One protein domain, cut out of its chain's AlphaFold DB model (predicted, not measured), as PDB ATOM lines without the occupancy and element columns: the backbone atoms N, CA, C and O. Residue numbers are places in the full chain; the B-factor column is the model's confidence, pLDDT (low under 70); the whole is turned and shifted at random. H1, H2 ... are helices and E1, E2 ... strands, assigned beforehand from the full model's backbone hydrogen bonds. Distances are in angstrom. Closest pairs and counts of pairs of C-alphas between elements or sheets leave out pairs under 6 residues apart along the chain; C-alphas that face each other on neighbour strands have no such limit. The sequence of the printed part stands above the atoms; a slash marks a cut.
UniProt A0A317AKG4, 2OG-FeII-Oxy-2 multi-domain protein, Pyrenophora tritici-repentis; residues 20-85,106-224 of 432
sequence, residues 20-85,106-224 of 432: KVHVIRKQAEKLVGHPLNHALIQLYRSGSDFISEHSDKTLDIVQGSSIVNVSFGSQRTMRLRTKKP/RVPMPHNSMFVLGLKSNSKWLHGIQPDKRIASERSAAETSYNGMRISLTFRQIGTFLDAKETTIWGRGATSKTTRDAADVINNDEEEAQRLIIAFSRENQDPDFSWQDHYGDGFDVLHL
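What this domain is: This is residues 20 to 85 and 106 to 224 of the 432 residues of the protein "2OG-FeII-Oxy-2 multi-domain protein" of Pyrenophora tritici-repentis (UniProt A0A317AKG4). Two four-stranded sheets stand partly face to face as a V, coming together where E3 turns into E4 and E5 into E6, with H2 bridging the sheets at the open end; H1 covers the outside of one sheet. A smaller lobe at one end holds the hairpin E9 and E10, H4, H5 and E11, while the stretch round H3 makes the opposite end. The printed part has 185 residues, mixed in class, in the order H1 E1 E2 E3 E4 E5 E6 H2 E7 H3 E8 E9 E10 H4 H5 E11. The antiparallel sheets run E1 E8 E3 E6 and E2 E7 E4 E5. The whole is compact, with a radius of gyration of the C-alphas of 18.0 A and spans of 57 by 39 by 30 A.

Where its parts are: H1, residues 20 to 32, begins at C-alpha (8.550, 46.283, -19.238) and is 18.8 A long. E1 is residues 38 to 44, 19.8 A, E2 51 to 54, E3 66 to 73, 22.8 A, and E4 76 to 82, 19.6 A. After the cut come E5, 106 to 109, E6, 113 to 118, H2, 119 to 124, E7, 125 to 129, and H3, 141 to 144. E8 is residues 150 to 156, 19.5 A, E9 160 to 162, and E10 168 to 171. H4, 190 to 205, is 22.2 A long; H5 is 211 to 215, and E11, 221 to 223, ends at C-alpha (21.492, 21.852, -11.021).

How they stand to each other: In the twisted sheet E1 E8 E3 E6, N 42 and O 152 are 2.9 A apart, N 70 and O 153 2.9 A, and N 69 and O 115 2.8 A, each within hydrogen-bond range. H1 is on one face, two layers of helix and sheet, at a height over the sheet of 9.5 A, slantwise to the strands at 47 degrees to E3 on the local plane. In the other sheet, N 127 and O 54 are 2.8 A apart, N 81 and O 126 2.8 A, and N 78 and O 107 2.8 A, within the same range. The closest C-alphas of E3 and E5, Ser 71 and Met 109, are 6.5 A apart. H2 only grazes the first sheet with residues 119 to 122; the C-alphas of Ser 66 and Leu 119, the closest of E3 and H2, are 6.2 A apart. H3 and H4 only graze the second sheet, with residues 142 to 144 and 201 to 205. H4 and H5 are close but not clearly touching, the closest C-alphas, Ala 199 and His 214, being 5.8 A apart. In the hairpin E9 and E10, N 161 and O 170 are 2.8 A apart. Residues 186 to 187 pair in parallel with E11. Every O i to N i+4 pair is within hydrogen-bond range in H1, H4 and H5, and 1 of 2 in H2; H3 is too short for one.

The domain as a whole: The C-alphas of Ser 137 and Arg 180, the two farthest apart, are 59.4 A apart. Residues 86 to 105 are not printed, and C-alphas 85 and 106 are 21.0 A apart across the cut. The links E2 to E3, E7 to H3 and E10 to H4 are long. The mean pLDDT of the printed part is 95.4, and no printed residue is under 70.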
ATOM      1  N   LYS A  20       7.981  45.338 -20.217       93.12
ATOM      2  CA  LYS A  20       8.550  46.283 -19.238       93.12
ATOM      3  C   LYS A  20      10.052  46.055 -19.029       93.12
ATOM      4  O   LYS A  20      10.833  47.004 -19.088       93.12
ATOM      5  N   VAL A  21      10.472  44.800 -18.843       96.88
ATOM      6  CA  VAL A  21      11.896  44.445 -18.696       96.88
ATOM      7  C   VAL A  21      12.666  44.769 -19.977       96.88
ATOM      8  O   VAL A  21      13.790  45.263 -19.905       96.88
ATOM      9  N   HIS A  22      12.059  44.566 -21.150       97.06
ATOM     10  CA  HIS A  22      12.684  44.878 -22.434       97.06
ATOM     11  C   HIS A  22      12.994  46.374 -22.593       97.06
ATOM     12  O   HIS A  22      14.085  46.717 -23.051       97.06
ATOM     13  N   VAL A  23      12.079  47.261 -22.187       97.75
ATOM     14  CA  VAL A  23      12.305  48.718 -22.212       97.75
ATOM     15  C   VAL A  23      13.491  49.099 -21.325       97.75
ATOM     16  O   VAL A  23      14.405  49.790 -21.780       97.75
ATOM     17  N   ILE A  24      13.521  48.590 -20.088       98.25
ATOM     18  CA  ILE A  24      14.611  48.852 -19.134       98.25
ATOM     19  C   ILE A  24      15.945  48.358 -19.702       98.25
ATOM     20  O   ILE A  24      16.930  49.094 -19.715       98.25
ATOM     21  N   ARG A  25      15.959  47.134 -20.240       98.31
ATOM     22  CA  ARG A  25      17.128  46.524 -20.879       98.31
ATOM     23  C   ARG A  25      17.671  47.392 -22.008       98.31
ATOM     24  O   ARG A  25      18.871  47.630 -22.051       98.31
ATOM     25  N   LYS A  26      16.808  47.900 -22.898       98.38
ATOM     26  CA  LYS A  26      17.228  48.774 -24.005       98.38
ATOM     27  C   LYS A  26      17.858  50.073 -23.524       98.38
ATOM     28  O   LYS A  26      18.823  50.529 -24.133       98.38
ATOM     29  N   GLN A  27      17.345  50.660 -22.448       98.19
ATOM     30  CA  GLN A  27      17.953  51.857 -21.876       98.19
ATOM     31  C   GLN A  27      19.297  51.548 -21.203       98.19
ATOM     32  O   GLN A  27      20.248  52.306 -21.378       98.19
ATOM     33  N   ALA A  28      19.400  50.415 -20.505       98.31
ATOM     34  CA  ALA A  28      20.649  49.955 -19.909       98.31
ATOM     35  C   ALA A  28      21.725  49.658 -20.976       98.31
ATOM     36  O   ALA A  28      22.837  50.160 -20.851       98.31
ATOM     37  N   GLU A  29      21.385  48.941 -22.060       98.50
ATOM     38  CA  GLU A  29      22.288  48.642 -23.192       98.50
ATOM     39  C   GLU A  29      22.902  49.915 -23.791       98.50
ATOM     40  O   GLU A  29      24.105  49.961 -24.050       98.50
ATOM     41  N   LYS A  30      22.100  50.976 -23.968       98.06
ATOM     42  CA  LYS A  30      22.582  52.269 -24.483       98.06
ATOM     43  C   LYS A  30      23.635  52.908 -23.579       98.06
ATOM     44  O   LYS A  30      24.552  53.542 -24.086       98.06
ATOM     45  N   LEU A  31      23.488  52.772 -22.261       97.12
ATOM     46  CA  LEU A  31      24.392  53.389 -21.290       97.12
ATOM     47  C   LEU A  31      25.693  52.599 -21.121       97.12
ATOM     48  O   LEU A  31      26.737  53.209 -20.908       97.12
ATOM     49  N   VAL A  32      25.647  51.265 -21.217       97.75
ATOM     50  CA  VAL A  32      26.843  50.414 -21.046       97.75
ATOM     51  C   VAL A  32      27.564  50.076 -22.349       97.75
ATOM     52  O   VAL A  32      28.696  49.603 -22.310       97.75
ATOM     53  N   GLY A  33      26.939  50.320 -23.504       97.94
ATOM     54  CA  GLY A  33      27.565  50.149 -24.819       97.94
ATOM     55  C   GLY A  33      27.758  48.694 -25.259       97.94
ATOM     56  O   GLY A  33      28.481  48.441 -26.219       97.94
ATOM     57  N   HIS A  34      27.124  47.733 -24.586       98.12
ATOM     58  CA  HIS A  34      27.169  46.309 -24.925       98.12
ATOM     59  C   HIS A  34      25.786  45.664 -24.714       98.12
ATOM     60  O   HIS A  34      24.962  46.209 -23.972       98.12
ATOM     61  N   PRO A  35      25.487  44.523 -25.364       98.25
ATOM     62  CA  PRO A  35      24.182  43.889 -25.233       98.25
ATOM     63  C   PRO A  35      23.982  43.283 -23.841       98.25
ATOM     64  O   PRO A  35      24.932  42.885 -23.165       98.25
ATOM     65  N   LEU A  36      22.719  43.169 -23.442       98.50
ATOM     66  CA  LEU A  36      22.269  42.521 -22.214       98.50
ATOM     67  C   LEU A  36      21.214  41.484 -22.604       98.50
ATOM     68  O   LEU A  36      20.191  41.830 -23.197       98.50
ATOM     69  N   ASN A  37      21.463  40.209 -22.309       97.81
ATOM     70  CA  ASN A  37      20.622  39.091 -22.761       97.81
ATOM     71  C   ASN A  37      20.059  38.240 -21.615       97.81
ATOM     72  O   ASN A  37      19.267  37.343 -21.874       97.81
ATOM     73  N   HIS A  38      20.411  38.548 -20.368       97.56
ATOM     74  CA  HIS A  38      19.887  37.884 -19.179       97.56
ATOM     75  C   HIS A  38      19.650  38.907 -18.061       97.56
ATOM     76  O   HIS A  38      20.412  39.872 -17.936       97.56
ATOM     77  N   ALA A  39      18.632  38.685 -17.227       97.25
ATOM     78  CA  ALA A  39      18.380  39.471 -16.024       97.25
ATOM     79  C   ALA A  39      17.931  38.567 -14.873       97.25
ATOM     80  O   ALA A  39      17.037  37.751 -15.054       97.25
ATOM     81  N   LEU A  40      18.509  38.763 -13.687       95.44
ATOM     82  CA  LEU A  40      17.958  38.217 -12.445       95.44
ATOM     83  C   LEU A  40      17.169  39.324 -11.741       95.44
ATOM     84  O   LEU A  40      17.715  40.408 -11.513       95.44
ATOM     85  N   ILE A  41      15.902  39.062 -11.420       95.56
ATOM     86  CA  ILE A  41      14.996  40.042 -10.809       95.56
ATOM     87  C   ILE A  41      14.773  39.677  -9.343       95.56
ATOM     88  O   ILE A  41      14.412  38.548  -9.033       95.56
ATOM     89  N   GLN A  42      14.974  40.637  -8.444       94.75
ATOM     90  CA  GLN A  42      14.781  40.457  -7.004       94.75
ATOM     91  C   GLN A  42      13.768  41.467  -6.470       94.75
ATOM     92  O   GLN A  42      13.897  42.668  -6.723       94.75
ATOM     93  N   LEU A  43      12.799  40.983  -5.692       94.38
ATOM     94  CA  LEU A  43      11.892  41.807  -4.899       94.38
ATOM     95  C   LEU A  43      12.383  41.849  -3.449       94.38
ATOM     96  O   LEU A  43      12.501  40.821  -2.794       94.38
ATOM     97  N   TYR A  44      12.618  43.055  -2.951       94.88
ATOM     98  CA  TYR A  44      12.791  43.354  -1.538       94.88
ATOM     99  C   TYR A  44      11.444  43.853  -1.027       94.88
ATOM    100  O   TYR A  44      11.017  44.952  -1.387       94.88
ATOM    101  N   ARG A  45      10.765  43.044  -0.218       91.88
ATOM    102  CA  ARG A  45       9.420  43.318   0.315       91.88
ATOM    103  C   ARG A  45       9.440  44.394   1.392       91.88
ATOM    104  O   ARG A  45       8.449  45.073   1.615       91.88
ATOM    105  N   SER A  46      10.569  44.545   2.077       90.62
ATOM    106  CA  SER A  46      10.760  45.565   3.102       90.62
ATOM    107  C   SER A  46      12.250  45.856   3.311       90.62
ATOM    108  O   SER A  46      13.116  45.351   2.587       90.62
ATOM    109  N   GLY A  47      12.577  46.684   4.307       91.25
ATOM    110  CA  GLY A  47      13.957  46.925   4.739       91.25
ATOM    111  C   GLY A  47      14.656  45.702   5.352       91.25
ATOM    112  O   GLY A  47      15.868  45.752   5.534       91.25
ATOM    113  N   SER A  48      13.933  44.620   5.670       92.75
ATOM    114  CA  SER A  48      14.521  43.408   6.257       92.75
ATOM    115  C   SER A  48      15.157  42.476   5.229       92.75
ATOM    116  O   SER A  48      16.088  41.750   5.573       92.75
ATOM    117  N   ASP A  49      14.652  42.476   3.992       95.69
ATOM    118  CA  ASP A  49      15.188  41.634   2.924       95.69
ATOM    119  C   ASP A  49      16.602  42.104   2.554       95.69
ATOM    120  O   ASP A  49      16.885  43.303   2.473       95.69
ATOM    121  N   PHE A  50      17.501  41.151   2.328       96.06
ATOM    122  CA  PHE A  50      18.920  41.422   2.135       96.06
ATOM    123  C   PHE A  50      19.537  40.460   1.126       96.06
ATOM    124  O   PHE A  50      18.985  39.408   0.815       96.06
ATOM    125  N   ILE A  51      20.711  40.832   0.628       94.81
ATOM    126  CA  ILE A  51      21.603  39.918  -0.076       94.81
ATOM    127  C   ILE A  51      22.980  40.032   0.568       94.81
ATOM    128  O   ILE A  51      23.536  41.129   0.697       94.81
ATOM    129  N   SER A  52      23.488  38.893   1.036       94.25
ATOM    130  CA  SER A  52      24.798  38.792   1.677       94.25
ATOM    131  C   SER A  52      25.900  39.321   0.767       94.25
ATOM    132  O   SER A  52      25.748  39.383  -0.450       94.25
ATOM    133  N   GLU A  53      27.028  39.707   1.356       94.00
ATOM    134  CA  GLU A  53      28.184  40.132   0.572       94.00
ATOM    135  C   GLU A  53      28.721  38.991  -0.295       94.00
ATOM    136  O   GLU A  53      29.062  37.924   0.216       94.00
ATOM    137  N   HIS A  54      28.828  39.241  -1.594       93.88
ATOM    138  CA  HIS A  54      29.320  38.287  -2.582       93.88
ATOM    139  C   HIS A  54      29.983  39.020  -3.750       93.88
ATOM    140  O   HIS A  54      29.828  40.228  -3.900       93.88
ATOM    141  N   SER A  55      30.709  38.280  -4.579       94.69
ATOM    142  CA  SER A  55      30.990  38.659  -5.963       94.69
ATOM    143  C   SER A  55      30.104  37.827  -6.885       94.69
ATOM    144  O   SER A  55      29.883  36.634  -6.637       94.69
ATOM    145  N   ASP A  56      29.613  38.448  -7.953       95.88
ATOM    146  CA  ASP A  56      28.891  37.751  -9.016       95.88
ATOM    147  C   ASP A  56      29.814  36.724  -9.675       95.88
ATOM    148  O   ASP A  56      31.016  36.974  -9.806       95.88
ATOM    149  N   LYS A  57      29.258  35.589 -10.108       96.00
ATOM    150  CA  LYS A  57      30.044  34.515 -10.710       96.00
ATOM    151  C   LYS A  57      30.339  34.807 -12.167       96.00
ATOM    152  O   LYS A  57      29.422  34.994 -12.958       96.00
ATOM    153  N   THR A  58      31.611  34.860 -12.550       97.19
ATOM    154  CA  THR A  58      31.983  35.264 -13.919       97.19
ATOM    155  C   THR A  58      32.115  34.100 -14.900       97.19
ATOM    156  O   THR A  58      32.468  34.323 -16.061       97.19
ATOM    157  N   LEU A  59      31.790  32.875 -14.472       97.56
ATOM    158  CA  LEU A  59      31.780  31.670 -15.308       97.56
ATOM    159  C   LEU A  59      31.029  31.895 -16.631       97.56
ATOM    160  O   LEU A  59      31.590  31.702 -17.708       97.56
ATOM    161  N   ASP A  60      29.791  32.386 -16.549       97.88
ATOM    162  CA  ASP A  60      28.910  32.540 -17.713       97.88
ATOM    163  C   ASP A  60      28.896  33.962 -18.300       97.88
ATOM    164  O   ASP A  60      28.320  34.192 -19.365       97.88
ATOM    165  N   ILE A  61      29.522  34.940 -17.634       98.06
ATOM    166  CA  ILE A  61      29.491  36.352 -18.051       98.06
ATOM    167  C   ILE A  61      30.552  36.615 -19.126       98.06
ATOM    168  O   ILE A  61      31.726  36.295 -18.952       98.06
ATOM    169  N   VAL A  62      30.161  37.256 -20.230       97.94
ATOM    170  CA  VAL A  62      31.067  37.628 -21.328       97.94
ATOM    171  C   VAL A  62      32.151  38.591 -20.837       97.94
ATOM    172  O   VAL A  62      31.864  39.621 -20.222       97.94
ATOM    173  N   GLN A  63      33.415  38.284 -21.139       94.38
ATOM    174  CA  GLN A  63      34.552  39.131 -20.777       94.38
ATOM    175  C   GLN A  63      34.437  40.525 -21.403       94.38
ATOM    176  O   GLN A  63      34.037  40.674 -22.553       94.38
ATOM    177  N   GLY A  64      34.805  41.554 -20.638       94.50
ATOM    178  CA  GLY A  64      34.708  42.950 -21.075       94.50
ATOM    179  C   GLY A  64      33.313  43.567 -20.926       94.50
ATOM    180  O   GLY A  64      33.192  44.780 -21.058       94.50
ATOM    181  N   SER A  65      32.285  42.776 -20.598       97.81
ATOM    182  CA  SER A  65      30.957  43.293 -20.251       97.81
ATOM    183  C   SER A  65      30.878  43.763 -18.789       97.81
ATOM    184  O   SER A  65      31.813  43.583 -18.003       97.81
ATOM    185  N   SER A  66      29.758  44.385 -18.419       97.94
ATOM    186  CA  SER A  66      29.467  44.841 -17.057       97.94
ATOM    187  C   SER A  66      28.241  44.144 -16.463       97.94
ATOM    188  O   SER A  66      27.328  43.729 -17.178       97.94
ATOM    189  N   ILE A  67      28.204  44.071 -15.132       98.31
ATOM    190  CA  ILE A  67      27.018  43.707 -14.351       98.31
ATOM    191  C   ILE A  67      26.232  44.992 -14.086       98.31
ATOM    192  O   ILE A  67      26.787  45.965 -13.570       98.31
ATOM    193  N   VAL A  68      24.949  45.010 -14.445       98.56
ATOM    194  CA  VAL A  68      24.132  46.231 -14.432       98.56
ATOM    195  C   VAL A  68      22.915  46.041 -13.542       98.56
ATOM    196  O   VAL A  68      21.996  45.310 -13.896       98.56
ATOM    197  N   ASN A  69      22.883  46.711 -12.393       98.12
ATOM    198  CA  ASN A  69      21.747  46.684 -11.476       98.12
ATOM    199  C   ASN A  69      20.883  47.936 -11.663       98.12
ATOM    200  O   ASN A  69      21.324  49.043 -11.360       98.12
ATOM    201  N   VAL A  70      19.647  47.765 -12.131       98.50
ATOM    202  CA  VAL A  70      18.644  48.838 -12.202       98.50
ATOM    203  C   VAL A  70      17.686  48.703 -11.023       98.50
ATOM    204  O   VAL A  70      17.173  47.614 -10.760       98.50
ATOM    205  N   SER A  71      17.458  49.801 -10.304       97.94
ATOM    206  CA  SER A  71      16.668  49.834  -9.069       97.94
ATOM    207  C   SER A  71      15.392  50.655  -9.225       97.94
ATOM    208  O   SER A  71      15.441  51.811  -9.639       97.94
ATOM    209  N   PHE A  72      14.263  50.086  -8.804       97.12
ATOM    210  CA  PHE A  72      12.977  50.776  -8.700       97.12
ATOM    211  C   PHE A  72      12.380  50.590  -7.310       97.12
ATOM    212  O   PHE A  72      12.437  49.505  -6.740       97.12
ATOM    213  N   GLY A  73      11.768  51.646  -6.793       95.00
ATOM    214  CA  GLY A  73      11.089  51.651  -5.500       95.00
ATOM    215  C   GLY A  73      11.929  52.308  -4.411       95.00
ATOM    216  O   GLY A  73      12.730  53.200  -4.685       95.00
ATOM    217  N   SER A  74      11.732  51.850  -3.183       95.19
ATOM    218  CA  SER A  74      12.421  52.309  -1.985       95.19
ATOM    219  C   SER A  74      13.944  52.270  -2.130       95.19
ATOM    220  O   SER A  74      14.515  51.280  -2.596       95.19
ATOM    221  N   GLN A  75      14.623  53.330  -1.691       97.44
ATOM    222  CA  GLN A  75      16.080  53.398  -1.725       97.44
ATOM    223  C   GLN A  75      16.706  52.299  -0.852       97.44
ATOM    224  O   GLN A  75      16.282  52.033   0.276       97.44
ATOM    225  N   ARG A  76      17.766  51.670  -1.366       97.06
ATOM    226  CA  ARG A  76      18.667  50.802  -0.589       97.06
ATOM    227  C   ARG A  76      20.099  51.278  -0.718       97.06
ATOM    228  O   ARG A  76      20.420  52.055  -1.604       97.06
ATOM    229  N   THR A  77      20.965  50.795   0.161       96.88
ATOM    230  CA  THR A  77      22.400  51.072   0.079       96.88
ATOM    231  C   THR A  77      23.130  49.823  -0.388       96.88
ATOM    232  O   THR A  77      23.118  48.805   0.305       96.88
ATOM    233  N   MET A  78      23.789  49.910  -1.542       97.56
ATOM    234  CA  MET A  78      24.750  48.908  -1.989       97.56
ATOM    235  C   MET A  78      26.043  49.090  -1.190       97.56
ATOM    236  O   MET A  78      26.688  50.139  -1.262       97.56
ATOM    237  N   ARG A  79      26.422  48.085  -0.400       97.56
ATOM    238  CA  ARG A  79      27.690  48.070   0.334       97.56
ATOM    239  C   ARG A  79      28.736  47.352  -0.503       97.56
ATOM    240  O   ARG A  79      28.567  46.173  -0.785       97.56
ATOM    241  N   LEU A  80      29.813  48.051  -0.845       97.56
ATOM    242  CA  LEU A  80      30.998  47.492  -1.490       97.56
ATOM    243  C   LEU A  80      32.100  47.347  -0.447       97.56
ATOM    244  O   LEU A  80      32.397  48.311   0.256       97.56
ATOM    245  N   ARG A  81      32.729  46.178  -0.344       96.06
ATOM    246  CA  ARG A  81      33.835  45.939   0.590       96.06
ATOM    247  C   ARG A  81      34.965  45.173  -0.087       96.06
ATOM    248  O   ARG A  81      34.712  44.101  -0.631       96.06
ATOM    249  N   THR A  82      36.203  45.668  -0.039       95.31
ATOM    250  CA  THR A  82      37.351  44.975  -0.664       95.31
ATOM    251  C   THR A  82      37.498  43.560  -0.119       95.31
ATOM    252  O   THR A  82      37.215  43.329   1.059       95.31
ATOM    253  N   LYS A  83      37.914  42.596  -0.946       92.94
ATOM    254  CA  LYS A  83      38.263  41.246  -0.475       92.94
ATOM    255  C   LYS A  83      39.515  41.292   0.404       92.94
ATOM    256  O   LYS A  83      40.289  42.245   0.340       92.94
ATOM    257  N   LYS A  84      39.678  40.285   1.264       86.56
ATOM    258  CA  LYS A  84      40.929  40.118   2.010       86.56
ATOM    259  C   LYS A  84      41.969  39.519   1.060       86.56
ATOM    260  O   LYS A  84      41.599  38.613   0.315       86.56
ATOM    261  N   PRO A  85      43.230  39.970   1.089       77.31
ATOM    262  CA  PRO A  85      44.311  39.192   0.506       77.31
ATOM    263  C   PRO A  85      44.296  37.797   1.138       77.31
ATOM    264  O   PRO A  85      44.145  37.675   2.357       77.31
ATOM    265  N   ARG A 106      29.662  52.830   0.449       96.88
ATOM    266  CA  ARG A 106      28.209  52.739   0.569       96.88
ATOM    267  C   ARG A 106      27.602  53.610  -0.515       96.88
ATOM    268  O   ARG A 106      27.780  54.822  -0.485       96.88
ATOM    269  N   VAL A 107      26.929  52.983  -1.470       97.31
ATOM    270  CA  VAL A 107      26.343  53.655  -2.629       97.31
ATOM    271  C   VAL A 107      24.820  53.623  -2.485       97.31
ATOM    272  O   VAL A 107      24.238  52.535  -2.518       97.31
ATOM    273  N   PRO A 108      24.160  54.776  -2.285       97.19
ATOM    274  CA  PRO A 108      22.706  54.855  -2.328       97.19
ATOM    275  C   PRO A 108      22.176  54.470  -3.714       97.19
ATOM    276  O   PRO A 108      22.693  54.917  -4.733       97.19
ATOM    277  N   MET A 109      21.124  53.657  -3.734       97.62
ATOM    278  CA  MET A 109      20.431  53.161  -4.923       97.62
ATOM    279  C   MET A 109      18.988  53.680  -4.917       97.62
ATOM    280  O   MET A 109      18.093  52.949  -4.475       97.62
ATOM    281  N   PRO A 110      18.748  54.947  -5.307       97.19
ATOM    282  CA  PRO A 110      17.410  55.530  -5.312       97.19
ATOM    283  C   PRO A 110      16.507  54.902  -6.383       97.19
ATOM    284  O   PRO A 110      16.960  54.150  -7.252       97.19
ATOM    285  N   HIS A 111      15.216  55.230  -6.333       97.50
ATOM    286  CA  HIS A 111      14.269  54.888  -7.392       97.50
ATOM    287  C   HIS A 111      14.783  55.367  -8.762       97.50
ATOM    288  O   HIS A 111      15.253  56.497  -8.882       97.50
ATOM    289  N   ASN A 112      14.641  54.525  -9.789       96.88
ATOM    290  CA  ASN A 112      15.048  54.811 -11.165       96.88
ATOM    291  C   ASN A 112      16.553  55.123 -11.296       96.88
ATOM    292  O   ASN A 112      16.961  56.031 -12.020       96.88
ATOM    293  N   SER A 113      17.384  54.370 -10.573       97.81
ATOM    294  CA  SER A 113      18.846  54.461 -10.655       97.81
ATOM    295  C   SER A 113      19.461  53.206 -11.259       97.81
ATOM    296  O   SER A 113      18.866  52.125 -11.254       97.81
ATOM    297  N   MET A 114      20.681  53.353 -11.771       97.81
ATOM    298  CA  MET A 114      21.462  52.265 -12.340       97.81
ATOM    299  C   MET A 114      22.858  52.250 -11.717       97.81
ATOM    300  O   MET A 114      23.540  53.270 -11.684       97.81
ATOM    301  N   PHE A 115      23.283  51.077 -11.260       97.81
ATOM    302  CA  PHE A 115      24.627  50.807 -10.763       97.81
ATOM    303  C   PHE A 115      25.326  49.834 -11.702       97.81
ATOM    304  O   PHE A 115      24.789  48.773 -12.020       97.81
ATOM    305  N   VAL A 116      26.522  50.208 -12.152       98.06
ATOM    306  CA  VAL A 116      27.311  49.439 -13.115       98.06
ATOM    307  C   VAL A 116      28.589  48.974 -12.437       98.06
ATOM    308  O   VAL A 116      29.362  49.785 -11.930       98.06
ATOM    309  N   LEU A 117      28.815  47.664 -12.452       97.19
ATOM    310  CA  LEU A 117      30.000  47.035 -11.893       97.19
ATOM    311  C   LEU A 117      30.746  46.281 -12.994       97.19
ATOM    312  O   LEU A 117      30.274  45.270 -13.511       97.19
ATOM    313  N   GLY A 118      31.930  46.772 -13.353       97.00
ATOM    314  CA  GLY A 118      32.821  46.063 -14.270       97.00
ATOM    315  C   GLY A 118      33.441  44.824 -13.616       97.00
ATOM    316  O   GLY A 118      33.650  44.789 -12.401       97.00
ATOM    317  N   LEU A 119      33.816  43.825 -14.423       96.06
ATOM    318  CA  LEU A 119      34.349  42.549 -13.912       96.06
ATOM    319  C   LEU A 119      35.640  42.703 -13.089       96.06
ATOM    320  O   LEU A 119      35.832  41.979 -12.119       96.06
ATOM    321  N   LYS A 120      36.491  43.689 -13.416       95.06
ATOM    322  CA  LYS A 120      37.690  44.017 -12.619       95.06
ATOM    323  C   LYS A 120      37.342  44.509 -11.211       95.06
ATOM    324  O   LYS A 120      38.067  44.234 -10.263       95.06
ATOM    325  N   SER A 121      36.240  45.242 -11.063       95.38
ATOM    326  CA  SER A 121      35.759  45.667  -9.747       95.38
ATOM    327  C   SER A 121      35.112  44.495  -9.010       95.38
ATOM    328  O   SER A 121      35.404  44.296  -7.835       95.38
ATOM    329  N   ASN A 122      34.315  43.672  -9.704       96.56
ATOM    330  CA  ASN A 122      33.714  42.455  -9.147       96.56
ATOM    331  C   ASN A 122      34.763  41.463  -8.607       96.56
ATOM    332  O   ASN A 122      34.537  40.828  -7.580       96.56
ATOM    333  N   SER A 123      35.940  41.353  -9.240       95.06
ATOM    334  CA  SER A 123      37.005  40.474  -8.740       95.06
ATOM    335  C   SER A 123      37.656  40.988  -7.452       95.06
ATOM    336  O   SER A 123      38.066  40.182  -6.625       95.06
ATOM    337  N   LYS A 124      37.701  42.307  -7.227       95.31
ATOM    338  CA  LYS A 124      38.372  42.924  -6.065       95.31
ATOM    339  C   LYS A 124      37.437  43.245  -4.895       95.31
ATOM    340  O   LYS A 124      37.901  43.380  -3.758       95.31
ATOM    341  N   TRP A 125      36.138  43.376  -5.149       96.12
ATOM    342  CA  TRP A 125      35.149  43.827  -4.171       96.12
ATOM    343  C   TRP A 125      34.029  42.805  -3.998       96.12
ATOM    344  O   TRP A 125      33.592  42.168  -4.950       96.12
ATOM    345  N   LEU A 126      33.553  42.685  -2.761       96.50
ATOM    346  CA  LEU A 126      32.264  42.084  -2.454       96.50
ATOM    347  C   LEU A 126      31.194  43.174  -2.473       96.50
ATOM    348  O   LEU A 126      31.445  44.282  -1.992       96.50
ATOM    349  N   HIS A 127      29.998  42.843  -2.941       97.12
ATOM    350  CA  HIS A 127      28.819  43.698  -2.903       97.12
ATOM    351  C   HIS A 127      27.649  43.012  -2.206       97.12
ATOM    352  O   HIS A 127      27.499  41.794  -2.238       97.12
ATOM    353  N   GLY A 128      26.804  43.802  -1.554       96.62
ATOM    354  CA  GLY A 128      25.578  43.306  -0.946       96.62
ATOM    355  C   GLY A 128      24.678  44.431  -0.455       96.62
ATOM    356  O   GLY A 128      25.100  45.578  -0.310       96.62
ATOM    357  N   ILE A 129      23.431  44.087  -0.157       97.31
ATOM    358  CA  ILE A 129      22.451  44.996   0.444       97.31
ATOM    359  C   ILE A 129      22.118  44.418   1.802       97.31
ATOM    360  O   ILE A 129      21.686  43.276   1.888       97.31
ATOM    361  N   GLN A 130      22.379  45.184   2.854       96.00
ATOM    362  CA  GLN A 130      22.191  44.740   4.232       96.00
ATOM    363  C   GLN A 130      20.768  45.051   4.714       96.00
ATOM    364  O   GLN A 130      20.182  46.021   4.227       96.00
ATOM    365  N   PRO A 131      20.244  44.300   5.700       95.19
ATOM    366  CA  PRO A 131      19.000  44.670   6.361       95.19
ATOM    367  C   PRO A 131      19.121  46.060   6.996       95.19
ATOM    368  O   PRO A 131      20.095  46.343   7.703       95.19
ATOM    369  N   ASP A 132      18.117  46.905   6.791       93.38
ATOM    370  CA  ASP A 132      17.998  48.184   7.480       93.38
ATOM    371  C   ASP A 132      17.267  47.988   8.812       93.38
ATOM    372  O   ASP A 132      16.047  47.820   8.865       93.38
ATOM    373  N   LYS A 133      18.045  47.969   9.899       92.31
ATOM    374  CA  LYS A 133      17.553  47.744  11.267       92.31
ATOM    375  C   LYS A 133      17.170  49.032  12.003       92.31
ATOM    376  O   LYS A 133      16.726  48.946  13.143       92.31
ATOM    377  N   ARG A 134      17.344  50.205  11.384       93.38
ATOM    378  CA  ARG A 134      16.940  51.492  11.973       93.38
ATOM    379  C   ARG A 134      15.431  51.546  12.160       93.38
ATOM    380  O   ARG A 134      14.701  50.941  11.372       93.38
ATOM    381  N   ILE A 135      14.951  52.301  13.140       89.94
ATOM    382  CA  ILE A 135      13.510  52.562  13.284       89.94
ATOM    383  C   ILE A 135      12.998  53.420  12.116       89.94
ATOM    384  O   ILE A 135      13.770  54.125  11.469       89.94
ATOM    385  N   ALA A 136      11.697  53.361  11.816       84.94
ATOM    386  CA  ALA A 136      11.132  54.037  10.642       84.94
ATOM    387  C   ALA A 136      11.364  55.562  10.641       84.94
ATOM    388  O   ALA A 136      11.579  56.135   9.578       84.94
ATOM    389  N   SER A 137      11.389  56.201  11.815       90.19
ATOM    390  CA  SER A 137      11.638  57.643  11.971       90.19
ATOM    391  C   SER A 137      13.079  58.076  11.668       90.19
ATOM    392  O   SER A 137      13.319  59.260  11.457       90.19
ATOM    393  N   GLU A 138      14.038  57.147  11.628       94.31
ATOM    394  CA  GLU A 138      15.448  57.408  11.284       94.31
ATOM    395  C   GLU A 138      15.747  57.201   9.790       94.31
ATOM    396  O   GLU A 138      16.892  57.343   9.343       94.31
ATOM    397  N   ARG A 139      14.737  56.805   9.012       93.31
ATOM    398  CA  ARG A 139      14.852  56.548   7.576       93.31
ATOM    399  C   ARG A 139      14.339  57.755   6.803       93.31
ATOM    400  O   ARG A 139      13.330  58.362   7.152       93.31
ATOM    401  N   SER A 140      15.042  58.096   5.733       94.25
ATOM    402  CA  SER A 140      14.633  59.173   4.832       94.25
ATOM    403  C   SER A 140      13.355  58.814   4.068       94.25
ATOM    404  O   SER A 140      13.031  57.640   3.888       94.25
ATOM    405  N   ALA A 141      12.673  59.825   3.522       94.38
ATOM    406  CA  ALA A 141      11.492  59.620   2.678       94.38
ATOM    407  C   ALA A 141      11.770  58.695   1.473       94.38
ATOM    408  O   ALA A 141      10.924  57.890   1.091       94.38
ATOM    409  N   ALA A 142      12.977  58.746   0.898       95.25
ATOM    410  CA  ALA A 142      13.368  57.848  -0.187       95.25
ATOM    411  C   ALA A 142      13.460  56.380   0.275       95.25
ATOM    412  O   ALA A 142      13.094  55.472  -0.471       95.25
ATOM    413  N   GLU A 143      13.913  56.135   1.506       94.88
ATOM    414  CA  GLU A 143      14.060  54.797   2.101       94.88
ATOM    415  C   GLU A 143      12.733  54.223   2.622       94.88
ATOM    416  O   GLU A 143      12.614  53.009   2.783       94.88
ATOM    417  N   THR A 144      11.719  55.055   2.859       91.81
ATOM    418  CA  THR A 144      10.375  54.610   3.266       91.81
ATOM    419  C   THR A 144       9.353  54.620   2.129       91.81
ATOM    420  O   THR A 144       8.297  54.010   2.273       91.81
ATOM    421  N   SER A 145       9.676  55.234   0.984       90.56
ATOM    422  CA  SER A 145       8.812  55.265  -0.205       90.56
ATOM    423  C   SER A 145       8.371  53.872  -0.679       90.56
ATOM    424  O   SER A 145       9.063  52.880  -0.438       90.56
ATOM    425  N   TYR A 146       7.226  53.798  -1.371       90.12
ATOM    426  CA  TYR A 146       6.644  52.556  -1.905       90.12
ATOM    427  C   TYR A 146       6.453  51.468  -0.834       90.12
ATOM    428  O   TYR A 146       6.751  50.297  -1.072       90.12
ATOM    429  N   ASN A 147       6.047  51.865   0.378       89.06
ATOM    430  CA  ASN A 147       5.948  50.994   1.556       89.06
ATOM    431  C   ASN A 147       7.230  50.201   1.849       89.06
ATOM    432  O   ASN A 147       7.210  49.065   2.320       89.06
ATOM    433  N   GLY A 148       8.381  50.803   1.545       91.00
ATOM    434  CA  GLY A 148       9.676  50.170   1.722       91.00
ATOM    435  C   GLY A 148       9.979  49.064   0.712       91.00
ATOM    436  O   GLY A 148      11.002  48.408   0.876       91.00
ATOM    437  N   MET A 149       9.173  48.838  -0.327       93.38
ATOM    438  CA  MET A 149       9.454  47.815  -1.337       93.38
ATOM    439  C   MET A 149      10.424  48.302  -2.410       93.38
ATOM    440  O   MET A 149      10.382  49.458  -2.829       93.38
ATOM    441  N   ARG A 150      11.277  47.403  -2.904       95.31
ATOM    442  CA  ARG A 150      12.215  47.670  -4.005       95.31
ATOM    443  C   ARG A 150      12.303  46.481  -4.945       95.31
ATOM    444  O   ARG A 150      12.447  45.349  -4.498       95.31
ATOM    445  N   ILE A 151      12.337  46.743  -6.244       96.50
ATOM    446  CA  ILE A 151      12.656  45.756  -7.276       96.50
ATOM    447  C   ILE A 151      14.044  46.069  -7.839       96.50
ATOM    448  O   ILE A 151      14.369  47.221  -8.132       96.50
ATOM    449  N   SER A 152      14.874  45.036  -7.969       97.56
ATOM    450  CA  SER A 152      16.188  45.094  -8.618       97.56
ATOM    451  C   SER A 152      16.210  44.216  -9.845       97.56
ATOM    452  O   SER A 152      15.843  43.050  -9.759       97.56
ATOM    453  N   LEU A 153      16.690  44.754 -10.960       98.38
ATOM    454  CA  LEU A 153      16.955  43.990 -12.169       98.38
ATOM    455  C   LEU A 153      18.462  43.986 -12.388       98.38
ATOM    456  O   LEU A 153      19.041  45.025 -12.700       98.38
ATOM    457  N   THR A 154      19.093  42.828 -12.206       98.12
ATOM    458  CA  THR A 154      20.531  42.666 -12.438       98.12
ATOM    459  C   THR A 154      20.757  42.037 -13.803       98.12
ATOM    460  O   THR A 154      20.640  40.820 -13.963       98.12
ATOM    461  N   PHE A 155      21.055  42.879 -14.788       98.62
ATOM    462  CA  PHE A 155      21.354  42.479 -16.154       98.62
ATOM    463  C   PHE A 155      22.815  42.071 -16.326       98.62
ATOM    464  O   PHE A 155      23.721  42.643 -15.714       98.62
ATOM    465  N   ARG A 156      23.029  41.093 -17.209       98.38
ATOM    466  CA  ARG A 156      24.346  40.582 -17.598       98.38
ATOM    467  C   ARG A 156      24.363  40.285 -19.097       98.38
ATOM    468  O   ARG A 156      23.319  40.018 -19.702       98.38
ATOM    469  N   GLN A 157      25.556  40.308 -19.682       98.56
ATOM    470  CA  GLN A 157      25.804  39.696 -20.980       98.56
ATOM    471  C   GLN A 157      26.325  38.280 -20.746       98.56
ATOM    472  O   GLN A 157      27.443  38.091 -20.278       98.56
ATOM    473  N   ILE A 158      25.499  37.291 -21.046       98.25
ATOM    474  CA  ILE A 158      25.768  35.879 -20.808       98.25
ATOM    475  C   ILE A 158      26.231  35.206 -22.096       98.25
ATOM    476  O   ILE A 158      25.653  35.424 -23.164       98.25
ATOM    477  N   GLY A 159      27.296  34.412 -21.979       98.06
ATOM    478  CA  GLY A 159      27.927  33.667 -23.065       98.06
ATOM    479  C   GLY A 159      27.733  32.154 -22.986       98.06
ATOM    480  O   GLY A 159      28.316  31.459 -23.811       98.06
ATOM    481  N   THR A 160      26.963  31.654 -22.017       98.25
ATOM    482  CA  THR A 160      26.603  30.234 -21.861       98.25
ATOM    483  C   THR A 160      25.125  30.048 -22.167       98.25
ATOM    484  O   THR A 160      24.296  30.880 -21.788       98.25
ATOM    485  N   PHE A 161      24.781  28.975 -22.868       97.75
ATOM    486  CA  PHE A 161      23.453  28.765 -23.419       97.75
ATOM    487  C   PHE A 161      22.992  27.322 -23.235       97.75
ATOM    488  O   PHE A 161      23.795  26.401 -23.325       97.75
ATOM    489  N   LEU A 162      21.688  27.169 -23.030       96.50
ATOM    490  CA  LEU A 162      20.961  25.901 -23.028       96.50
ATOM    491  C   LEU A 162      20.122  25.750 -24.298       96.50
ATOM    492  O   LEU A 162      19.739  26.758 -24.912       96.50
ATOM    493  N   ASP A 163      19.763  24.529 -24.675       94.44
ATOM    494  CA  ASP A 163      18.662  24.320 -25.616       94.44
ATOM    495  C   ASP A 163      17.302  24.578 -24.936       94.44
ATOM    496  O   ASP A 163      17.226  24.884 -23.749       94.44
ATOM    497  N   ALA A 164      16.212  24.509 -25.701       88.06
ATOM    498  CA  ALA A 164      14.876  24.818 -25.181       88.06
ATOM    499  C   ALA A 164      14.354  23.782 -24.171       88.06
ATOM    500  O   ALA A 164      13.425  24.091 -23.432       88.06
ATOM    501  N   LYS A 165      14.911  22.563 -24.162       88.75
ATOM    502  CA  LYS A 165      14.535  21.501 -23.218       88.75
ATOM    503  C   LYS A 165      15.480  21.401 -22.021       88.75
ATOM    504  O   LYS A 165      15.305  20.494 -21.219       88.75
ATOM    505  N   GLU A 166      16.475  22.288 -21.931       91.44
ATOM    506  CA  GLU A 166      17.493  22.284 -20.870       91.44
ATOM    507  C   GLU A 166      18.256  20.944 -20.772       91.44
ATOM    508  O   GLU A 166      18.673  20.513 -19.702       91.44
ATOM    509  N   THR A 167      18.438  20.279 -21.916       94.00
ATOM    510  CA  THR A 167      19.119  18.979 -22.041       94.00
ATOM    511  C   THR A 167      20.579  19.110 -22.445       94.00
ATOM    512  O   THR A 167      21.385  18.254 -22.096       94.00
ATOM    513  N   THR A 168      20.933  20.182 -23.154       97.44
ATOM    514  CA  THR A 168      22.295  20.424 -23.641       97.44
ATOM    515  C   THR A 168      22.764  21.831 -23.305       97.44
ATOM    516  O   THR A 168      21.964  22.770 -23.243       97.44
ATOM    517  N   ILE A 169      24.073  21.984 -23.104       98.31
ATOM    518  CA  ILE A 169      24.730  23.229 -22.707       98.31
ATOM    519  C   ILE A 169      25.973  23.498 -23.565       98.31
ATOM    520  O   ILE A 169      26.714  22.593 -23.948       98.31
ATOM    521  N   TRP A 170      26.197  24.768 -23.903       98.50
ATOM    522  CA  TRP A 170      27.390  25.212 -24.625       98.50
ATOM    523  C   TRP A 170      27.730  26.674 -24.322       98.50
ATOM    524  O   TRP A 170      26.942  27.433 -23.756       98.50
ATOM    525  N   GLY A 171      28.904  27.105 -24.770       97.81
ATOM    526  CA  GLY A 171      29.363  28.485 -24.700       97.81
ATOM    527  C   GLY A 171      30.459  28.688 -23.661       97.81
ATOM    528  O   GLY A 171      31.193  27.771 -23.312       97.81
ATOM    529  N   ARG A 172      30.622  29.929 -23.200       95.81
ATOM    530  CA  ARG A 172      31.785  30.369 -22.417       95.81
ATOM    531  C   ARG A 172      32.053  29.488 -21.194       95.81
ATOM    532  O   ARG A 172      33.184  29.031 -21.025       95.81
ATOM    533  N   GLY A 173      31.035  29.307 -20.358       96.75
ATOM    534  CA  GLY A 173      31.137  28.587 -19.093       96.75
ATOM    535  C   GLY A 173      30.920  27.079 -19.209       96.75
ATOM    536  O   GLY A 173      31.102  26.382 -18.216       96.75
ATOM    537  N   ALA A 174      30.526  26.575 -20.377       97.94
ATOM    538  CA  ALA A 174      30.385  25.145 -20.647       97.94
ATOM    539  C   ALA A 174      31.726  24.536 -21.068       97.94
ATOM    540  O   ALA A 174      32.646  25.273 -21.442       97.94
ATOM    541  N   THR A 175      31.856  23.212 -21.023       97.94
ATOM    542  CA  THR A 175      33.050  22.532 -21.559       97.94
ATOM    543  C   THR A 175      33.144  22.753 -23.071       97.94
ATOM    544  O   THR A 175      34.169  23.206 -23.589       97.94
ATOM    545  N   SER A 176      32.021  22.583 -23.772       97.25
ATOM    546  CA  SER A 176      31.887  22.886 -25.191       97.25
ATOM    547  C   SER A 176      31.587  24.356 -25.450       97.25
ATOM    548  O   SER A 176      30.655  24.935 -24.895       97.25
ATOM    549  N   LYS A 177      32.342  24.987 -26.355       95.81
ATOM    550  CA  LYS A 177      32.184  26.420 -26.657       95.81
ATOM    551  C   LYS A 177      31.199  26.701 -27.795       95.81
ATOM    552  O   LYS A 177      30.833  27.860 -27.994       95.81
ATOM    553  N   THR A 178      30.764  25.680 -28.539       96.00
ATOM    554  CA  THR A 178      29.897  25.849 -29.717       96.00
ATOM    555  C   THR A 178      28.655  24.973 -29.639       96.00
ATOM    556  O   THR A 178      28.670  23.905 -29.045       96.00
ATOM    557  N   THR A 179      27.571  25.410 -30.283       95.12
ATOM    558  CA  THR A 179      26.298  24.672 -30.297       95.12
ATOM    559  C   THR A 179      26.393  23.326 -31.016       95.12
ATOM    560  O   THR A 179      25.635  22.418 -30.703       95.12
ATOM    561  N   ARG A 180      27.301  23.188 -31.993       95.88
ATOM    562  CA  ARG A 180      27.461  21.947 -32.766       95.88
ATOM    563  C   ARG A 180      27.919  20.785 -31.886       95.88
ATOM    564  O   ARG A 180      27.494  19.660 -32.117       95.88
ATOM    565  N   ASP A 181      28.760  21.093 -30.908       96.25
ATOM    566  CA  ASP A 181      29.398  20.121 -30.027       96.25
ATOM    567  C   ASP A 181      28.842  20.246 -28.602       96.25
ATOM    568  O   ASP A 181      29.579  20.029 -27.645       96.25
ATOM    569  N   ALA A 182      27.598  20.719 -28.443       96.75
ATOM    570  CA  ALA A 182      26.999  20.959 -27.133       96.75
ATOM    571  C   ALA A 182      27.052  19.690 -26.267       96.75
ATOM    572  O   ALA A 182      26.799  18.590 -26.757       96.75
ATOM    573  N   ALA A 183      27.400  19.863 -24.994       97.31
ATOM    574  CA  ALA A 183      27.475  18.771 -24.035       97.31
ATOM    575  C   ALA A 183      26.101  18.524 -23.408       97.31
ATOM    576  O   ALA A 183      25.276  19.440 -23.341       97.31
ATOM    577  N   ASP A 184      25.869  17.308 -22.921       97.69
ATOM    578  CA  ASP A 184      24.699  17.014 -22.101       97.69
ATOM    579  C   ASP A 184      24.802  17.760 -20.764       97.69
ATOM    580  O   ASP A 184      25.874  17.875 -20.166       97.69
ATOM    581  N   VAL A 185      23.672  18.280 -20.293       96.19
ATOM    582  CA  VAL A 185      23.591  18.931 -18.985       96.19
ATOM    583  C   VAL A 185      23.806  17.908 -17.868       96.19
ATOM    584  O   VAL A 185      23.183  16.847 -17.850       96.19
ATOM    585  N   ILE A 186      24.620  18.277 -16.880       95.38
ATOM    586  CA  ILE A 186      24.842  17.489 -15.665       95.38
ATOM    587  C   ILE A 186      23.941  18.020 -14.544       95.38
ATOM    588  O   ILE A 186      23.939  19.214 -14.234       95.38
ATOM    589  N   ASN A 187      23.185  17.122 -13.915       92.75
ATOM    590  CA  ASN A 187      22.290  17.429 -12.802       92.75
ATOM    591  C   ASN A 187      22.504  16.431 -11.669       92.75
ATOM    592  O   ASN A 187      22.558  15.230 -11.925       92.75
ATOM    593  N   ASN A 188      22.539  16.924 -10.426       89.75
ATOM    594  CA  ASN A 188      22.651  16.086  -9.227       89.75
ATOM    595  C   ASN A 188      23.875  15.141  -9.238       89.75
ATOM    596  O   ASN A 188      23.794  14.005  -8.771       89.75
ATOM    597  N   ASP A 189      24.998  15.611  -9.781       94.69
ATOM    598  CA  ASP A 189      26.286  14.920  -9.713       94.69
ATOM    599  C   ASP A 189      27.145  15.576  -8.629       94.69
ATOM    600  O   ASP A 189      27.473  16.759  -8.723       94.69
ATOM    601  N   GLU A 190      27.460  14.829  -7.571       92.88
ATOM    602  CA  GLU A 190      28.132  15.368  -6.386       92.88
ATOM    603  C   GLU A 190      29.568  15.823  -6.684       92.88
ATOM    604  O   GLU A 190      29.993  16.866  -6.183       92.88
ATOM    605  N   GLU A 191      30.303  15.093  -7.527       95.50
ATOM    606  CA  GLU A 191      31.698  15.411  -7.847       95.50
ATOM    607  C   GLU A 191      31.785  16.678  -8.704       95.50
ATOM    608  O   GLU A 191      32.519  17.617  -8.370       95.50
ATOM    609  N   GLU A 192      30.980  16.755  -9.765       95.38
ATOM    610  CA  GLU A 192      30.946  17.917 -10.652       95.38
ATOM    611  C   GLU A 192      30.341  19.152  -9.966       95.38
ATOM    612  O   GLU A 192      30.852  20.271 -10.123       95.38
ATOM    613  N   ALA A 193      29.300  18.973  -9.143       93.50
ATOM    614  CA  ALA A 193      28.747  20.054  -8.329       93.50
ATOM    615  C   ALA A 193      29.790  20.584  -7.337       93.50
ATOM    616  O   ALA A 193      29.977  21.801  -7.228       93.50
ATOM    617  N   GLN A 194      30.525  19.699  -6.658       94.88
ATOM    618  CA  GLN A 194      31.576  20.094  -5.723       94.88
ATOM    619  C   GLN A 194      32.717  20.831  -6.434       94.88
ATOM    620  O   GLN A 194      33.194  21.854  -5.930       94.88
ATOM    621  N   ARG A 195      33.121  20.382  -7.630       96.00
ATOM    622  CA  ARG A 195      34.113  21.074  -8.469       96.00
ATOM    623  C   ARG A 195      33.673  22.509  -8.770       96.00
ATOM    624  O   ARG A 195      34.458  23.448  -8.598       96.00
ATOM    625  N   LEU A 196      32.406  22.695  -9.153       95.88
ATOM    626  CA  LEU A 196      31.829  24.011  -9.441       95.88
ATOM    627  C   LEU A 196      31.753  24.899  -8.191       95.88
ATOM    628  O   LEU A 196      32.144  26.070  -8.231       95.88
ATOM    629  N   ILE A 197      31.306  24.347  -7.061       94.62
ATOM    630  CA  ILE A 197      31.212  25.058  -5.778       94.62
ATOM    631  C   ILE A 197      32.594  25.530  -5.314       94.62
ATOM    632  O   ILE A 197      32.739  26.682  -4.888       94.62
ATOM    633  N   ILE A 198      33.626  24.686  -5.431       95.12
ATOM    634  CA  ILE A 198      35.008  25.056  -5.097       95.12
ATOM    635  C   ILE A 198      35.458  26.237  -5.961       95.12
ATOM    636  O   ILE A 198      35.965  27.227  -5.423       95.12
ATOM    637  N   ALA A 199      35.228  26.184  -7.275       95.81
ATOM    638  CA  ALA A 199      35.606  27.262  -8.185       95.81
ATOM    639  C   ALA A 199      34.852  28.573  -7.876       95.81
ATOM    640  O   ALA A 199      35.457  29.645  -7.806       95.81
ATOM    641  N   PHE A 200      33.546  28.507  -7.595       95.31
ATOM    642  CA  PHE A 200      32.754  29.650  -7.120       95.31
ATOM    643  C   PHE A 200      33.259  30.221  -5.790       95.31
ATOM    644  O   PHE A 200      33.263  31.445  -5.609       95.31
ATOM    645  N   SER A 201      33.661  29.366  -4.850       93.19
ATOM    646  CA  SER A 201      34.198  29.784  -3.553       93.19
ATOM    647  C   SER A 201      35.525  30.526  -3.716       93.19
ATOM    648  O   SER A 201      35.684  31.622  -3.169       93.19
ATOM    649  N   ARG A 202      36.432  29.995  -4.551       93.31
ATOM    650  CA  ARG A 202      37.717  30.632  -4.880       93.31
ATOM    651  C   ARG A 202      37.525  32.023  -5.470       93.31
ATOM    652  O   ARG A 202      38.094  32.971  -4.936       93.31
ATOM    653  N   GLU A 203      36.645  32.179  -6.460       94.12
ATOM    654  CA  GLU A 203      36.339  33.495  -7.039       94.12
ATOM    655  C   GLU A 203      35.823  34.490  -5.993       94.12
ATOM    656  O   GLU A 203      36.117  35.681  -6.060       94.12
ATOM    657  N   ASN A 204      35.066  34.032  -4.995       91.38
ATOM    658  CA  ASN A 204      34.527  34.917  -3.964       91.38
ATOM    659  C   ASN A 204      35.598  35.417  -2.982       91.38
ATOM    660  O   ASN A 204      35.466  36.513  -2.440       91.38
ATOM    661  N   GLN A 205      36.624  34.608  -2.720       91.12
ATOM    662  CA  GLN A 205      37.631  34.873  -1.691       91.12
ATOM    663  C   GLN A 205      38.882  35.548  -2.253       91.12
ATOM    664  O   GLN A 205      39.418  36.448  -1.609       91.12
ATOM    665  N   ASP A 206      39.315  35.142  -3.444       92.19
ATOM    666  CA  ASP A 206      40.580  35.561  -4.032       92.19
ATOM    667  C   ASP A 206      40.430  36.879  -4.823       92.19
ATOM    668  O   ASP A 206      39.685  36.923  -5.811       92.19
ATOM    669  N   PRO A 207      41.100  37.979  -4.426       90.69
ATOM    670  CA  PRO A 207      41.131  39.197  -5.229       90.69
ATOM    671  C   PRO A 207      41.898  39.029  -6.550       90.69
ATOM    672  O   PRO A 207      41.672  39.812  -7.474       90.69
ATOM    673  N   ASP A 208      42.810  38.067  -6.654       93.06
ATOM    674  CA  ASP A 208      43.664  37.803  -7.819       93.06
ATOM    675  C   ASP A 208      43.219  36.556  -8.602       93.06
ATOM    676  O   ASP A 208      43.992  35.988  -9.369       93.06
ATOM    677  N   PHE A 209      41.946  36.172  -8.448       93.81
ATOM    678  CA  PHE A 209      41.330  35.025  -9.111       93.81
ATOM    679  C   PHE A 209      41.640  34.949 -10.617       93.81
ATOM    680  O   PHE A 209      41.331  35.870 -11.385       93.81
ATOM    681  N   SER A 210      42.181  33.806 -11.043       94.88
ATOM    682  CA  SER A 210      42.438  33.490 -12.447       94.88
ATOM    683  C   SER A 210      41.249  32.759 -13.067       94.88
ATOM    684  O   SER A 210      40.975  31.600 -12.758       94.88
ATOM    685  N   TRP A 211      40.541  33.433 -13.981       95.38
ATOM    686  CA  TRP A 211      39.416  32.826 -14.702       95.38
ATOM    687  C   TRP A 211      39.862  31.594 -15.496       95.38
ATOM    688  O   TRP A 211      39.157  30.593 -15.509       95.38
ATOM    689  N   GLN A 212      41.034  31.645 -16.135       95.94
ATOM    690  CA  GLN A 212      41.509  30.548 -16.976       95.94
ATOM    691  C   GLN A 212      41.811  29.290 -16.156       95.94
ATOM    692  O   GLN A 212      41.416  28.207 -16.570       95.94
ATOM    693  N   ASP A 213      42.431  29.437 -14.985       96.38
ATOM    694  CA  ASP A 213      42.856  28.288 -14.174       96.38
ATOM    695  C   ASP A 213      41.683  27.594 -13.465       96.38
ATOM    696  O   ASP A 213      41.763  26.415 -13.137       96.38
ATOM    697  N   HIS A 214      40.587  28.319 -13.215       96.12
ATOM    698  CA  HIS A 214      39.441  27.799 -12.464       96.12
ATOM    699  C   HIS A 214      38.188  27.553 -13.312       96.12
ATOM    700  O   HIS A 214      37.374  26.706 -12.949       96.12
ATOM    701  N   TYR A 215      38.008  28.291 -14.411       97.12
ATOM    702  CA  TYR A 215      36.846  28.194 -15.302       97.12
ATOM    703  C   TYR A 215      37.191  27.828 -16.748       97.12
ATOM    704  O   TYR A 215      36.270  27.539 -17.513       97.12
ATOM    705  N   GLY A 216      38.473  27.812 -17.134       96.00
ATOM    706  CA  GLY A 216      38.904  27.572 -18.516       96.00
ATOM    707  C   GLY A 216      38.355  26.278 -19.114       96.00
ATOM    708  O   GLY A 216      37.803  26.302 -20.219       96.00
ATOM    709  N   ASP A 217      38.423  25.194 -18.341       96.75
ATOM    710  CA  ASP A 217      37.959  23.860 -18.741       96.75
ATOM    711  C   ASP A 217      36.429  23.768 -18.865       96.75
ATOM    712  O   ASP A 217      35.910  22.917 -19.581       96.75
ATOM    713  N   GLY A 218      35.693  24.687 -18.233       97.12
ATOM    714  CA  GLY A 218      34.235  24.726 -18.261       97.12
ATOM    715  C   GLY A 218      33.548  23.762 -17.290       97.12
ATOM    716  O   GLY A 218      34.168  22.971 -16.571       97.12
ATOM    717  N   PHE A 219      32.226  23.899 -17.229       97.88
ATOM    718  CA  PHE A 219      31.323  23.142 -16.368       97.88
ATOM    719  C   PHE A 219      30.020  22.909 -17.115       97.88
ATOM    720  O   PHE A 219      29.451  23.875 -17.625       97.88
ATOM    721  N   ASP A 220      29.494  21.689 -17.087       97.62
ATOM    722  CA  ASP A 220      28.199  21.366 -17.706       97.62
ATOM    723  C   ASP A 220      27.084  21.165 -16.666       97.62
ATOM    724  O   ASP A 220      25.939  20.878 -17.006       97.62
ATOM    725  N   VAL A 221      27.401  21.396 -15.387       96.12
ATOM    726  CA  VAL A 221      26.440  21.369 -14.280       96.12
ATOM    727  C   VAL A 221      25.419  22.498 -14.422       96.12
ATOM    728  O   VAL A 221      25.807  23.669 -14.532       96.12
ATOM    729  N   LEU A 222      24.130  22.155 -14.370       93.69
ATOM    730  CA  LEU A 222      23.011  23.107 -14.330       93.69
ATOM    731  C   LEU A 222      22.335  23.148 -12.955       93.69
ATOM    732  O   LEU A 222      22.090  24.239 -12.430       93.69
ATOM    733  N   HIS A 223      22.057  21.983 -12.366       90.94
ATOM    734  CA  HIS A 223      21.492  21.852 -11.021       90.94
ATOM    735  C   HIS A 223      22.484  21.141 -10.093       90.94
ATOM    736  O   HIS A 223      22.927  20.028 -10.385       90.94
ATOM    737  N   LEU A 224      22.825  21.781  -8.965       87.00
ATOM    738  CA  LEU A 224      23.735  21.206  -7.960       87.00
ATOM    739  C   LEU A 224      23.108  19.984  -7.270       87.00
ATOM    740  O   LEU A 224      23.814  19.077  -6.843       87.00
TER     741      LEU A 224